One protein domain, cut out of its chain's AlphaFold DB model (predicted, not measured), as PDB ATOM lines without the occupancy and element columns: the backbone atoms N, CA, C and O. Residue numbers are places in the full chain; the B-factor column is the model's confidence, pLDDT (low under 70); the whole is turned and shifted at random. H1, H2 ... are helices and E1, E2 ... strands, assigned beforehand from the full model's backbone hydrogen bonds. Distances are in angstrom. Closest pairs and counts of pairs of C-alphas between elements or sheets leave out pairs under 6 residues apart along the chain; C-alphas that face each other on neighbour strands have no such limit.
ATOM      1  N   THR A   2     135.808 137.859 130.551       89.50
ATOM      2  CA  THR A   2     135.557 136.776 129.573       89.50
ATOM      3  C   THR A   2     134.248 137.006 128.820       89.50
ATOM      4  O   THR A   2     133.368 137.711 129.309       89.50
ATOM      5  N   GLU A   3     134.114 136.423 127.626       91.81
ATOM      6  CA  GLU A   3     132.897 136.574 126.815       91.81
ATOM      7  C   GLU A   3     131.674 136.027 127.556       91.81
ATOM      8  O   GLU A   3     130.647 136.695 127.645       91.81
ATOM      9  N   LYS A   4     131.824 134.838 128.153       93.19
ATOM     10  CA  LYS A   4     130.784 134.197 128.958       93.19
ATOM     11  C   LYS A   4     130.327 135.097 130.107       93.19
ATOM     12  O   LYS A   4     129.133 135.314 130.244       93.19
ATOM     13  N   LEU A   5     131.267 135.663 130.871       91.62
ATOM     14  CA  LEU A   5     130.941 136.554 131.987       91.62
ATOM     15  C   LEU A   5     130.129 137.766 131.520       91.62
ATOM     16  O   LEU A   5     129.113 138.085 132.126       91.62
ATOM     17  N   LEU A   6     130.541 138.417 130.426       91.44
ATOM     18  CA  LEU A   6     129.823 139.578 129.905       91.44
ATOM     19  C   LEU A   6     128.412 139.202 129.424       91.44
ATOM     20  O   LEU A   6     127.460 139.923 129.710       91.44
ATOM     21  N   ARG A   7     128.254 138.062 128.737       93.62
ATOM     22  CA  ARG A   7     126.935 137.565 128.306       93.62
ATOM     23  C   ARG A   7     126.028 137.244 129.491       93.62
ATOM     24  O   ARG A   7     124.865 137.642 129.469       93.62
ATOM     25  N   ASP A   8     126.556 136.571 130.512       94.31
ATOM     26  CA  ASP A   8     125.811 136.213 131.722       94.31
ATOM     27  C   ASP A   8     125.352 137.477 132.471       94.31
ATOM     28  O   ASP A   8     124.182 137.587 132.832       94.31
ATOM     29  N   VAL A   9     126.224 138.482 132.593       92.62
ATOM     30  CA  VAL A   9     125.914 139.784 133.208       92.62
ATOM     31  C   VAL A   9     124.836 140.538 132.433       92.62
ATOM     32  O   VAL A   9     123.899 141.057 133.034       92.62
ATOM     33  N   ILE A  10     124.924 140.596 131.100       91.69
ATOM     34  CA  ILE A  10     123.902 141.260 130.273       91.69
ATOM     35  C   ILE A  10     122.558 140.542 130.406       91.69
ATOM     36  O   ILE A  10     121.515 141.192 130.504       91.69
ATOM     37  N   LYS A  11     122.568 139.205 130.410       93.06
ATOM     38  CA  LYS A  11     121.362 138.398 130.601       93.06
ATOM     39  C   LYS A  11     120.723 138.692 131.958       93.06
ATOM     40  O   LYS A  11     119.535 139.000 132.003       93.06
ATOM     41  N   GLU A  12     121.510 138.673 133.029       93.56
ATOM     42  CA  GLU A  12     121.047 138.985 134.382       93.56
ATOM     43  C   GLU A  12     120.489 140.413 134.480       93.56
ATOM     44  O   GLU A  12     119.416 140.619 135.047       93.56
ATOM     45  N   ALA A  13     121.164 141.395 133.875       90.88
ATOM     46  CA  ALA A  13     120.710 142.782 133.847       90.88
ATOM     47  C   ALA A  13     119.338 142.920 133.163       90.88
ATOM     48  O   ALA A  13     118.452 143.601 133.682       90.88
ATOM     49  N   LYS A  14     119.131 142.225 132.036       89.56
ATOM     50  CA  LYS A  14     117.846 142.195 131.321       89.56
ATOM     51  C   LYS A  14     116.748 141.519 132.141       89.56
ATOM     52  O   LYS A  14     115.659 142.073 132.273       89.56
ATOM     53  N   GLU A  15     117.032 140.356 132.726       91.00
ATOM     54  CA  GLU A  15     116.075 139.618 133.566       91.00
ATOM     55  C   GLU A  15     115.642 140.435 134.788       91.00
ATOM     56  O   GLU A  15     114.463 140.464 135.142       91.00
ATOM     57  N   LYS A  16     116.583 141.171 135.388       90.06
ATOM     58  CA  LYS A  16     116.339 142.065 136.523       90.06
ATOM     59  C   LYS A  16     115.843 143.459 136.126       90.06
ATOM     60  O   LYS A  16     115.732 144.309 137.009       90.06
ATOM     61  N   LYS A  17     115.557 143.719 134.842       87.75
ATOM     62  CA  LYS A  17     115.092 145.025 134.321       87.75
ATOM     63  C   LYS A  17     115.961 146.205 134.785       87.75
ATOM     64  O   LYS A  17     115.459 147.245 135.221       87.75
ATOM     65  N   GLN A  18     117.272 145.998 134.749       89.19
ATOM     66  CA  GLN A  18     118.277 147.015 135.044       89.19
ATOM     67  C   GLN A  18     118.409 147.953 133.840       89.19
ATOM     68  O   GLN A  18     118.286 147.509 132.698       89.19
ATOM     69  N   LEU A  19     118.679 149.233 134.085       88.00
ATOM     70  CA  LEU A  19     118.886 150.223 133.024       88.00
ATOM     71  C   LEU A  19     120.300 150.159 132.452       88.00
ATOM     72  O   LEU A  19     120.505 150.396 131.263       88.00
ATOM     73  N   GLY A  20     121.280 149.795 133.277       90.06
ATOM     74  CA  GLY A  20     122.673 149.744 132.859       90.06
ATOM     75  C   GLY A  20     123.534 148.820 133.704       90.06
ATOM     76  O   GLY A  20     123.115 148.276 134.729       90.06
ATOM     77  N   ILE A  21     124.766 148.656 133.242       91.50
ATOM     78  CA  ILE A  21     125.845 147.978 133.954       91.50
ATOM     79  C   ILE A  21     127.065 148.892 134.007       91.50
ATOM     80  O   ILE A  21     127.407 149.543 133.019       91.50
ATOM     81  N   VAL A  22     127.737 148.919 135.154       90.25
ATOM     82  CA  VAL A  22     129.019 149.606 135.343       90.25
ATOM     83  C   VAL A  22     130.081 148.555 135.620       90.25
ATOM     84  O   VAL A  22     129.955 147.784 136.570       90.25
ATOM     85  N   ILE A  23     131.124 148.514 134.795       91.06
ATOM     86  CA  ILE A  23     132.236 147.568 134.919       91.06
ATOM     87  C   ILE A  23     133.498 148.355 135.257       91.06
ATOM     88  O   ILE A  23     133.940 149.205 134.481       91.06
ATOM     89  N   TRP A  24     134.099 148.059 136.402       89.00
ATOM     90  CA  TRP A  24     135.312 148.728 136.866       89.00
ATOM     91  C   TRP A  24     136.580 148.120 136.263       89.00
ATOM     92  O   TRP A  24     136.631 146.929 135.943       89.00
ATOM     93  N   SER A  25     137.633 148.931 136.129       88.00
ATOM     94  CA  SER A  25     138.933 148.454 135.647       88.00
ATOM     95  C   SER A  25     139.560 147.444 136.605       88.00
ATOM     96  O   SER A  25     139.985 146.370 136.198       88.00
ATOM     97  N   SER A  26     139.544 147.725 137.906       84.81
ATOM     98  CA  SER A  26     140.057 146.804 138.919       84.81
ATOM     99  C   SER A  26     139.351 146.983 140.260       84.81
ATOM    100  O   SER A  26     138.682 147.994 140.486       84.81
ATOM    101  N   TRP A  27     139.539 146.017 141.163       82.06
ATOM    102  CA  TRP A  27     139.080 146.117 142.552       82.06
ATOM    103  C   TRP A  27     139.686 147.331 143.258       82.06
ATOM    104  O   TRP A  27     138.970 148.127 143.847       82.06
ATOM    105  N   THR A  28     140.993 147.531 143.088       81.75
ATOM    106  CA  THR A  28     141.724 148.670 143.649       81.75
ATOM    107  C   THR A  28     141.229 150.002 143.092       81.75
ATOM    108  O   THR A  28     141.163 150.991 143.816       81.75
ATOM    109  N   THR A  29     140.859 150.056 141.810       80.06
ATOM    110  CA  THR A  29     140.253 151.259 141.227       80.06
ATOM    111  C   THR A  29     138.903 151.544 141.874       80.06
ATOM    112  O   THR A  29     138.635 152.682 142.242       80.06
ATOM    113  N   TRP A  30     138.066 150.519 142.035       82.94
ATOM    114  CA  TRP A  30     136.763 150.662 142.673       82.94
ATOM    115  C   TRP A  30     136.878 151.090 144.143       82.94
ATOM    116  O   TRP A  30     136.210 152.040 144.531       82.94
ATOM    117  N   GLU A  31     137.759 150.482 144.938       81.44
ATOM    118  CA  GLU A  31     137.960 150.860 146.347       81.44
ATOM    119  C   GLU A  31     138.439 152.309 146.497       81.44
ATOM    120  O   GLU A  31     137.947 153.042 147.348       81.44
ATOM    121  N   ASN A  32     139.366 152.751 145.641       76.06
ATOM    122  CA  ASN A  32     139.932 154.097 145.745       76.06
ATOM    123  C   ASN A  32     139.033 155.195 145.159       76.06
ATOM    124  O   ASN A  32     139.180 156.356 145.532       76.06
ATOM    125  N   MET A  33     138.167 154.866 144.192       73.06
ATOM    126  CA  MET A  33     137.458 155.869 143.385       73.06
ATOM    127  C   MET A  33     135.946 155.713 143.348       73.06
ATOM    128  O   MET A  33     135.272 156.689 143.054       73.06
ATOM    129  N   GLY A  34     135.423 154.504 143.531       67.12
ATOM    130  CA  GLY A  34     134.001 154.195 143.390       67.12
ATOM    131  C   GLY A  34     133.301 153.985 144.720       67.12
ATOM    132  O   GLY A  34     132.156 154.393 144.884       67.12
ATOM    133  N   GLN A  35     133.977 153.375 145.691       66.81
ATOM    134  CA  GLN A  35     133.373 153.075 146.978       66.81
ATOM    135  C   GLN A  35     133.139 154.366 147.777       66.81
ATOM    136  O   GLN A  35     134.065 154.959 148.323       66.81
ATOM    137  N   GLY A  36     131.878 154.800 147.845       62.00
ATOM    138  CA  GLY A  36     131.471 155.996 148.587       62.00
ATOM    139  C   GLY A  36     131.759 157.323 147.878       62.00
ATOM    140  O   GLY A  36     131.554 158.378 148.478       62.00
ATOM    141  N   ASN A  37     132.204 157.298 146.616       73.75
ATOM    142  CA  ASN A  37     132.389 158.509 145.820       73.75
ATOM    143  C   ASN A  37     131.135 158.800 144.992       73.75
ATOM    144  O   ASN A  37     130.972 158.312 143.871       73.75
ATOM    145  N   LYS A  38     130.257 159.619 145.571       71.94
ATOM    146  CA  LYS A  38     128.947 159.916 144.999       71.94
ATOM    147  C   LYS A  38     129.028 160.572 143.616       71.94
ATOM    148  O   LYS A  38     128.254 160.205 142.752       71.94
ATOM    149  N   GLU A  39     130.002 161.447 143.359       74.31
ATOM    150  CA  GLU A  39     130.143 162.104 142.047       74.31
ATOM    151  C   GLU A  39     130.433 161.103 140.923       74.31
ATOM    152  O   GLU A  39     129.907 161.211 139.820       74.31
ATOM    153  N   VAL A  40     131.278 160.108 141.202       72.88
ATOM    154  CA  VAL A  40     131.656 159.085 140.224       72.88
ATOM    155  C   VAL A  40     130.496 158.125 139.958       72.88
ATOM    156  O   VAL A  40     130.294 157.704 138.817       72.88
ATOM    157  N   GLU A  41     129.728 157.797 140.997       73.00
ATOM    158  CA  GLU A  41     128.499 157.022 140.849       73.00
ATOM    159  C   GLU A  41     127.436 157.814 140.076       73.00
ATOM    160  O   GLU A  41     126.935 157.299 139.080       73.00
ATOM    161  N   ASP A  42     127.170 159.068 140.445       79.25
ATOM    162  CA  ASP A  42     126.195 159.945 139.787       79.25
ATOM    163  C   ASP A  42     126.532 160.137 138.299       79.25
ATOM    164  O   ASP A  42     125.651 160.010 137.455       79.25
ATOM    165  N   LEU A  43     127.810 160.318 137.941       79.19
ATOM    166  CA  LEU A  43     128.253 160.398 136.541       79.19
ATOM    167  C   LEU A  43     127.997 159.105 135.752       79.19
ATOM    168  O   LEU A  43     127.653 159.149 134.569       79.19
ATOM    169  N   ALA A  44     128.212 157.941 136.372       78.00
ATOM    170  CA  ALA A  44     127.932 156.659 135.730       78.00
ATOM    171  C   ALA A  44     126.421 156.465 135.524       78.00
ATOM    172  O   ALA A  44     126.002 155.976 134.472       78.00
ATOM    173  N   MET A  45     125.622 156.879 136.510       79.62
ATOM    174  CA  MET A  45     124.162 156.830 136.478       79.62
ATOM    175  C   MET A  45     123.598 157.781 135.417       79.62
ATOM    176  O   MET A  45     122.835 157.338 134.563       79.62
ATOM    177  N   GLU A  46     124.021 159.047 135.406       80.81
ATOM    178  CA  GLU A  46     123.605 160.072 134.440       80.81
ATOM    179  C   GLU A  46     123.833 159.599 133.003       80.81
ATOM    180  O   GLU A  46     122.925 159.629 132.176       80.81
ATOM    181  N   GLN A  47     125.016 159.056 132.703       78.38
ATOM    182  CA  GLN A  47     125.297 158.580 131.350       78.38
ATOM    183  C   GLN A  47     124.458 157.362 130.958       78.38
ATOM    184  O   GLN A  47     124.033 157.271 129.806       78.38
ATOM    185  N   ILE A  48     124.166 156.457 131.899       83.19
ATOM    186  CA  ILE A  48     123.238 155.347 131.658       83.19
ATOM    187  C   ILE A  48     121.822 155.873 131.380       83.19
ATOM    188  O   ILE A  48     121.201 155.405 130.426       83.19
ATOM    189  N   ALA A  49     121.336 156.859 132.142       76.19
ATOM    190  CA  ALA A  49     120.025 157.481 131.925       76.19
ATOM    191  C   ALA A  49     119.920 158.203 130.580       76.19
ATOM    192  O   ALA A  49     118.898 158.113 129.904       76.19
ATOM    193  N   GLU A  50     120.985 158.875 130.151       78.00
ATOM    194  CA  GLU A  50     121.044 159.517 128.838       78.00
ATOM    195  C   GLU A  50     121.215 158.515 127.679       78.00
ATOM    196  O   GLU A  50     121.317 158.917 126.516       78.00
ATOM    197  N   GLY A  51     121.296 157.211 127.968       71.31
ATOM    198  CA  GLY A  51     121.546 156.176 126.968       71.31
ATOM    199  C   GLY A  51     122.942 156.278 126.347       71.31
ATOM    200  O   GLY A  51     123.182 155.779 125.245       71.31
ATOM    201  N   LYS A  52     123.894 156.931 127.015       76.00
ATOM    202  CA  LYS A  52     125.267 157.111 126.537       76.00
ATOM    203  C   LYS A  52     126.183 156.044 127.123       76.00
ATOM    204  O   LYS A  52     126.000 155.550 128.228       76.00
ATOM    205  N   GLU A  53     127.176 155.656 126.331       73.94
ATOM    206  CA  GLU A  53     128.284 154.872 126.875       73.94
ATOM    207  C   GLU A  53     129.265 155.820 127.532       73.94
ATOM    208  O   GLU A  53     129.802 156.707 126.865       73.94
ATOM    209  N   ALA A  54     129.527 155.589 128.812       72.25
ATOM    210  CA  ALA A  54     130.556 156.307 129.534       72.25
ATOM    211  C   ALA A  54     131.815 155.466 129.582       72.25
ATOM    212  O   ALA A  54     131.785 154.323 130.027       72.25
ATOM    213  N   THR A  55     132.943 156.052 129.213       75.62
ATOM    214  CA  THR A  55     134.238 155.573 129.689       75.62
ATOM    215  C   THR A  55     134.859 156.692 130.497       75.62
ATOM    216  O   THR A  55     135.137 157.761 129.954       75.62
ATOM    217  N   MET A  56     135.080 156.460 131.788       76.88
ATOM    218  CA  MET A  56     135.815 157.408 132.615       76.88
ATOM    219  C   MET A  56     137.277 156.981 132.687       76.88
ATOM    220  O   MET A  56     137.575 155.820 132.954       76.88
ATOM    221  N   ASN A  57     138.190 157.927 132.474       75.38
ATOM    222  CA  ASN A  57     139.623 157.728 132.669       75.38
ATOM    223  C   ASN A  57     140.116 158.579 133.844       75.38
ATOM    224  O   ASN A  57     139.728 159.736 133.992       75.38
ATOM    225  N   ILE A  58     141.027 158.026 134.635       67.88
ATOM    226  CA  ILE A  58     141.742 158.697 135.717       67.88
ATOM    227  C   ILE A  58     143.033 159.271 135.152       67.88
ATOM    228  O   ILE A  58     143.781 158.571 134.468       67.88
ATOM    229  N   LYS A  59     143.334 160.530 135.476       61.94
ATOM    230  CA  LYS A  59     144.653 161.113 135.223       61.94
ATOM    231  C   LYS A  59     145.502 161.004 136.483       61.94
ATOM    232  O   LYS A  59     145.302 161.762 137.422       61.94
ATOM    233  N   CYS A  60     146.472 160.095 136.479       52.03
ATOM    234  CA  CYS A  60     147.448 159.950 137.561       52.03
ATOM    235  C   CYS A  60     148.861 159.849 136.964       52.03
ATOM    236  O   CYS A  60     149.459 158.778 136.912       52.03
ATOM    237  N   GLY A  61     149.345 160.946 136.367       53.66
ATOM    238  CA  GLY A  61     150.577 160.980 135.554       53.66
ATOM    239  C   GLY A  61     150.428 160.360 134.154       53.66
ATOM    240  O   GLY A  61     151.031 160.846 133.202       53.66
ATOM    241  N   PHE A  62     149.544 159.368 134.007       55.31
ATOM    242  CA  PHE A  62     149.062 158.798 132.746       55.31
ATOM    243  C   PHE A  62     147.537 158.596 132.808       55.31
ATOM    244  O   PHE A  62     146.962 158.553 133.898       55.31
ATOM    245  N   SER A  63     146.876 158.508 131.648       68.94
ATOM    246  CA  SER A  63     145.429 158.255 131.550       68.94
ATOM    247  C   SER A  63     145.151 156.758 131.696       68.94
ATOM    248  O   SER A  63     145.528 155.988 130.814       68.94
ATOM    249  N   MET A  64     144.492 156.348 132.781       69.62
ATOM    250  CA  MET A  64     144.109 154.953 133.030       69.62
ATOM    251  C   MET A  64     142.585 154.793 133.086       69.62
ATOM    252  O   MET A  64     141.922 155.627 133.695       69.62
ATOM    253  N   PRO A  65     142.008 153.736 132.491       76.31
ATOM    254  CA  PRO A  65     140.569 153.491 132.546       76.31
ATOM    255  C   PRO A  65     140.088 153.256 133.985       76.31
ATOM    256  O   PRO A  65     140.697 152.496 134.740       76.31
ATOM    257  N   ALA A  66     138.994 153.916 134.364       82.19
ATOM    258  CA  ALA A  66     138.360 153.814 135.676       82.19
ATOM    259  C   ALA A  66     137.210 152.799 135.650       82.19
ATOM    260  O   ALA A  66     137.279 151.751 136.289       82.19
ATOM    261  N   PHE A  67     136.180 153.097 134.862       86.81
ATOM    262  CA  PHE A  67     135.033 152.232 134.622       86.81
ATOM    263  C   PHE A  67     134.474 152.473 133.216       86.81
ATOM    264  O   PHE A  67     134.721 153.516 132.601       86.81
ATOM    265  N   ILE A  68     133.697 151.504 132.745       89.00
ATOM    266  CA  ILE A  68     132.820 151.633 131.586       89.00
ATOM    267  C   ILE A  68     131.366 151.463 132.047       89.00
ATOM    268  O   ILE A  68     131.049 150.485 132.724       89.00
ATOM    269  N   ALA A  69     130.501 152.428 131.731       89.38
ATOM    270  CA  ALA A  69     129.066 152.374 132.014       89.38
ATOM    271  C   ALA A  69     128.292 152.204 130.709       89.38
ATOM    272  O   ALA A  69     128.542 152.912 129.729       89.38
ATOM    273  N   ILE A  70     127.399 151.219 130.685       89.94
ATOM    274  CA  ILE A  70     126.770 150.740 129.457       89.94
ATOM    275  C   ILE A  70     125.267 150.569 129.701       89.94
ATOM    276  O   ILE A  70     124.887 149.760 130.555       89.94
ATOM    277  N   PRO A  71     124.407 151.269 128.943       89.19
ATOM    278  CA  PRO A  71     122.969 151.041 128.966       89.19
ATOM    279  C   PRO A  71     122.630 149.638 128.452       89.19
ATOM    280  O   PRO A  71     123.123 149.210 127.404       89.19
ATOM    281  N   VAL A  72     121.751 148.924 129.157       88.44
ATOM    282  CA  VAL A  72     121.345 147.557 128.787       88.44
ATOM    283  C   VAL A  72     120.642 147.534 127.426       88.44
ATOM    284  O   VAL A  72     120.847 146.604 126.641       88.44
ATOM    285  N   GLU A  73     119.871 148.577 127.114       85.62
ATOM    286  CA  GLU A  73     119.129 148.731 125.856       85.62
ATOM    287  C   GLU A  73     120.045 148.720 124.629       85.62
ATOM    288  O   GLU A  73     119.694 148.171 123.586       85.62
ATOM    289  N   LYS A  74     121.281 149.219 124.740       84.94
ATOM    290  CA  LYS A  74     122.211 149.207 123.604       84.94
ATOM    291  C   LYS A  74     122.626 147.804 123.174       84.94
ATOM    292  O   LYS A  74     122.965 147.596 122.009       84.94
ATOM    293  N   PHE A  75     122.528 146.809 124.058       84.50
ATOM    294  CA  PHE A  75     122.745 145.413 123.681       84.50
ATOM    295  C   PHE A  75     121.623 144.834 122.806       84.50
ATOM    296  O   PHE A  75     121.768 143.722 122.302       84.50
ATOM    297  N   GLU A  76     120.520 145.552 122.583       81.19
ATOM    298  CA  GLU A  76     119.524 145.198 121.563       81.19
ATOM    299  C   GLU A  76     120.039 145.419 120.136       81.19
ATOM    300  O   GLU A  76     119.571 144.760 119.210       81.19
ATOM    301  N   ALA A  77     121.089 146.231 119.953       80.56
ATOM    302  CA  ALA A  77     121.787 146.376 118.672       80.56
ATOM    303  C   ALA A  77     122.540 145.098 118.228       80.56
ATOM    304  O   ALA A  77     123.138 145.059 117.148       80.56
ATOM    305  N   GLY A  78     122.511 144.042 119.048       86.38
ATOM    306  CA  GLY A  78     122.962 142.699 118.703       86.38
ATOM    307  C   GLY A  78     124.474 142.484 118.810       86.38
ATOM    308  O   GLY A  78     125.207 143.241 119.451       86.38
ATOM    309  N   GLU A  79     124.956 141.418 118.163       89.50
ATOM    310  CA  GLU A  79     126.335 140.915 118.290       89.50
ATOM    311  C   GLU A  79     127.414 141.948 117.942       89.50
ATOM    312  O   GLU A  79     128.502 141.932 118.515       89.50
ATOM    313  N   LYS A  80     127.137 142.878 117.022       88.75
ATOM    314  CA  LYS A  80     128.108 143.919 116.652       88.75
ATOM    315  C   LYS A  80     128.440 144.813 117.847       88.75
ATOM    316  O   LYS A  80     129.610 145.112 118.084       88.75
ATOM    317  N   TYR A  81     127.416 145.210 118.595       88.50
ATOM    318  CA  TYR A  81     127.580 146.056 119.765       88.50
ATOM    319  C   TYR A  81     128.189 145.287 120.938       88.50
ATOM    320  O   TYR A  81     129.120 145.768 121.581       88.50
ATOM    321  N   PHE A  82     127.748 144.044 121.144       91.38
ATOM    322  CA  PHE A  82     128.365 143.151 122.122       91.38
ATOM    323  C   PHE A  82     129.881 143.020 121.901       91.38
ATOM    324  O   PHE A  82     130.663 143.217 122.829       91.38
ATOM    325  N   ASN A  83     130.311 142.758 120.663       91.81
ATOM    326  CA  ASN A  83     131.728 142.620 120.331       91.81
ATOM    327  C   ASN A  83     132.512 143.922 120.532       91.81
ATOM    328  O   ASN A  83     133.660 143.882 120.975       91.81
ATOM    329  N   TYR A  84     131.904 145.075 120.241       90.56
ATOM    330  CA  TYR A  84     132.501 146.378 120.537       90.56
ATOM    331  C   TYR A  84     132.780 146.531 122.039       90.56
ATOM    332  O   TYR A  84     133.927 146.760 122.430       90.56
ATOM    333  N   VAL A  85     131.764 146.306 122.880       88.94
ATOM    334  CA  VAL A  85     131.891 146.391 124.341       88.94
ATOM    335  C   VAL A  85     132.904 145.378 124.863       88.94
ATOM    336  O   VAL A  85     133.747 145.714 125.692       88.94
ATOM    337  N   PHE A  86     132.866 144.139 124.373       91.12
ATOM    338  CA  PHE A  86     133.787 143.091 124.798       91.12
ATOM    339  C   PHE A  86     135.249 143.441 124.485       91.12
ATOM    340  O   PHE A  86     136.134 143.258 125.326       91.12
ATOM    341  N   ASN A  87     135.507 144.002 123.302       90.69
ATOM    342  CA  ASN A  87     136.838 144.462 122.916       90.69
ATOM    343  C   ASN A  87     137.291 145.670 123.745       90.69
ATOM    344  O   ASN A  87     138.447 145.704 124.169       90.69
ATOM    345  N   ALA A  88     136.392 146.611 124.049       88.44
ATOM    346  CA  ALA A  88     136.677 147.718 124.963       88.44
ATOM    347  C   ALA A  88     137.009 147.207 126.376       88.44
ATOM    348  O   ALA A  88     138.010 147.621 126.965       88.44
ATOM    349  N   CYS A  89     136.244 146.226 126.873       88.25
ATOM    350  CA  CYS A  89     136.476 145.562 128.154       88.25
ATOM    351  C   CYS A  89     137.879 144.939 128.228       88.25
ATOM    352  O   CYS A  89     138.581 145.079 129.228       88.25
ATOM    353  N   LYS A  90     138.318 144.275 127.152       88.94
ATOM    354  CA  LYS A  90     139.667 143.703 127.057       88.94
ATOM    355  C   LYS A  90     140.758 144.770 126.988       88.94
ATOM    356  O   LYS A  90     141.748 144.663 127.707       88.94
ATOM    357  N   ALA A  91     140.584 145.786 126.144       86.69
ATOM    358  CA  ALA A  91     141.583 146.834 125.938       86.69
ATOM    359  C   ALA A  91     141.822 147.665 127.206       86.69
ATOM    360  O   ALA A  91     142.967 147.929 127.565       86.69
ATOM    361  N   GLY A  92     140.748 148.023 127.915       81.69
ATOM    362  CA  GLY A  92     140.826 148.777 129.165       81.69
ATOM    363  C   GLY A  92     141.068 147.924 130.410       81.69
ATOM    364  O   GLY A  92     141.051 148.465 131.509       81.69
ATOM    365  N   ARG A  93     141.283 146.607 130.251       85.19
ATOM    366  CA  ARG A  93     141.423 145.643 131.354       85.19
ATOM    367  C   ARG A  93     140.315 145.797 132.397       85.19
ATOM    368  O   ARG A  93     140.593 145.894 133.581       85.19
ATOM    369  N   TYR A  94     139.062 145.830 131.953       86.31
ATOM    370  CA  TYR A  94     137.896 145.911 132.829       86.31
ATOM    371  C   TYR A  94     137.618 144.563 133.485       86.31
ATOM    372  O   TYR A  94     136.858 143.742 132.975       86.31
ATOM    373  N   GLU A  95     138.329 144.288 134.576       85.94
ATOM    374  CA  GLU A  95     138.304 143.002 135.286       85.94
ATOM    375  C   GLU A  95     137.876 143.147 136.749       85.94
ATOM    376  O   GLU A  95     137.927 142.182 137.508       85.94
ATOM    377  N   GLY A  96     137.471 144.354 137.140       86.69
ATOM    378  CA  GLY A  96     137.004 144.675 138.476       86.69
ATOM    379  C   GLY A  96     135.529 144.333 138.718       86.69
ATOM    380  O   GLY A  96     134.904 143.603 137.941       86.69
ATOM    381  N   PRO A  97     134.968 144.873 139.815       88.12
ATOM    382  CA  PRO A  97     133.567 144.697 140.171       88.12
ATOM    383  C   PRO A  97     132.610 145.133 139.060       88.12
ATOM    384  O   PRO A  97     132.901 146.046 138.281       88.12
ATOM    385  N   ILE A  98     131.430 144.516 139.047       90.69
ATOM    386  CA  ILE A  98     130.320 144.877 138.167       90.69
ATOM    387  C   ILE A  98     129.160 145.331 139.048       90.69
ATOM    388  O   ILE A  98     128.734 144.592 139.936       90.69
ATOM    389  N   LYS A  99     128.656 146.540 138.804       88.75
ATOM    390  CA  LYS A  99     127.479 147.095 139.478       88.75
ATOM    391  C   LYS A  99     126.311 147.112 138.496       88.75
ATOM    392  O   LYS A  99     126.455 147.582 137.367       88.75
ATOM    393  N   PHE A 100     125.169 146.594 138.933       88.88
ATOM    394  CA  PHE A 100     123.907 146.738 138.216       88.88
ATOM    395  C   PHE A 100     123.244 148.049 138.615       88.88
ATOM    396  O   PHE A 100     123.261 148.415 139.788       88.88
ATOM    397  N   VAL A 101     122.684 148.734 137.626       85.69
ATOM    398  CA  VAL A 101     122.027 150.022 137.804       85.69
ATOM    399  C   VAL A 101     120.519 149.815 137.651       85.69
ATOM    400  O   VAL A 101     120.048 149.570 136.531       85.69
TER     401      VAL A 101
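AT A GLANCE: This is residues 2 to 101 of the 110 residues of an uncharacterized protein of Clostridium sp. CAG:245_30_32 (UniProt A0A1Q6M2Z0). A twisted, curled sheet of four strands makes the middle layer, with H1 and H5 over one face and H3 slantwise over the other. H2 sits beside the strands, and short H4 makes a corner with H5. The 100 printed residues run H1 E1 H2 H3 E2 E3 H4 H5 E4; the antiparallel sheet has the order E2 - E3 - E1 - E4. The class is mixed; the whole is compact, radius of gyration of the C-alphas 12.7 A, spanning 37 by 25 by 20 A.

IN THESE COORDINATES: H1, residues 3 to 15, begins at C-alpha 3 (132.897, 136.574, 126.815) and is 18.4 A long. E1 is 18 to 24, 17.2 A; H2 27 to 33; H3 38 to 49, 16.0 A; E2 54 to 60, 19.1 A; E3 62 to 71, 27.5 A; H4 72 to 77; H5 79 to 91, 18.1 A. E4, 98 to 101, ends at C-alpha 101 (122.027, 150.022, 137.804).

HOW THE PARTS SIT: Hairpin E2 and E3 has N 58 and O 64 at 2.7 A; E3 and E1 have N 21 and O 70 at 2.9 A; E1 and E4 have N 19 and O 101 at 2.8 A. H1 is over E1 and E4 at a height over the sheet of 10.2 A. On the same face, H5 is over E3 at 11.0 A. H3, on the opposite face, has a height of 8.3 A; C-alphas Ile 48 and Pro 71 are its closest to E3, 5.1 A. H4 only grazes the sheet and touches H1, closest C-alphas Lys 14 and Val 72, 6.9 A. H1, H2, H3 and H5 have every O i to N i+4 pair within hydrogen-bond range; H4 has 0 of 2, but 3 of 3 O i to N i+3.

THE WHOLE: C-alphas Glu 15 and Gly 61 are farthest apart, 40.6 A. The printed part has no cut and no long link. Residues 34 to 36 and 58 to 64 have pLDDT under 70.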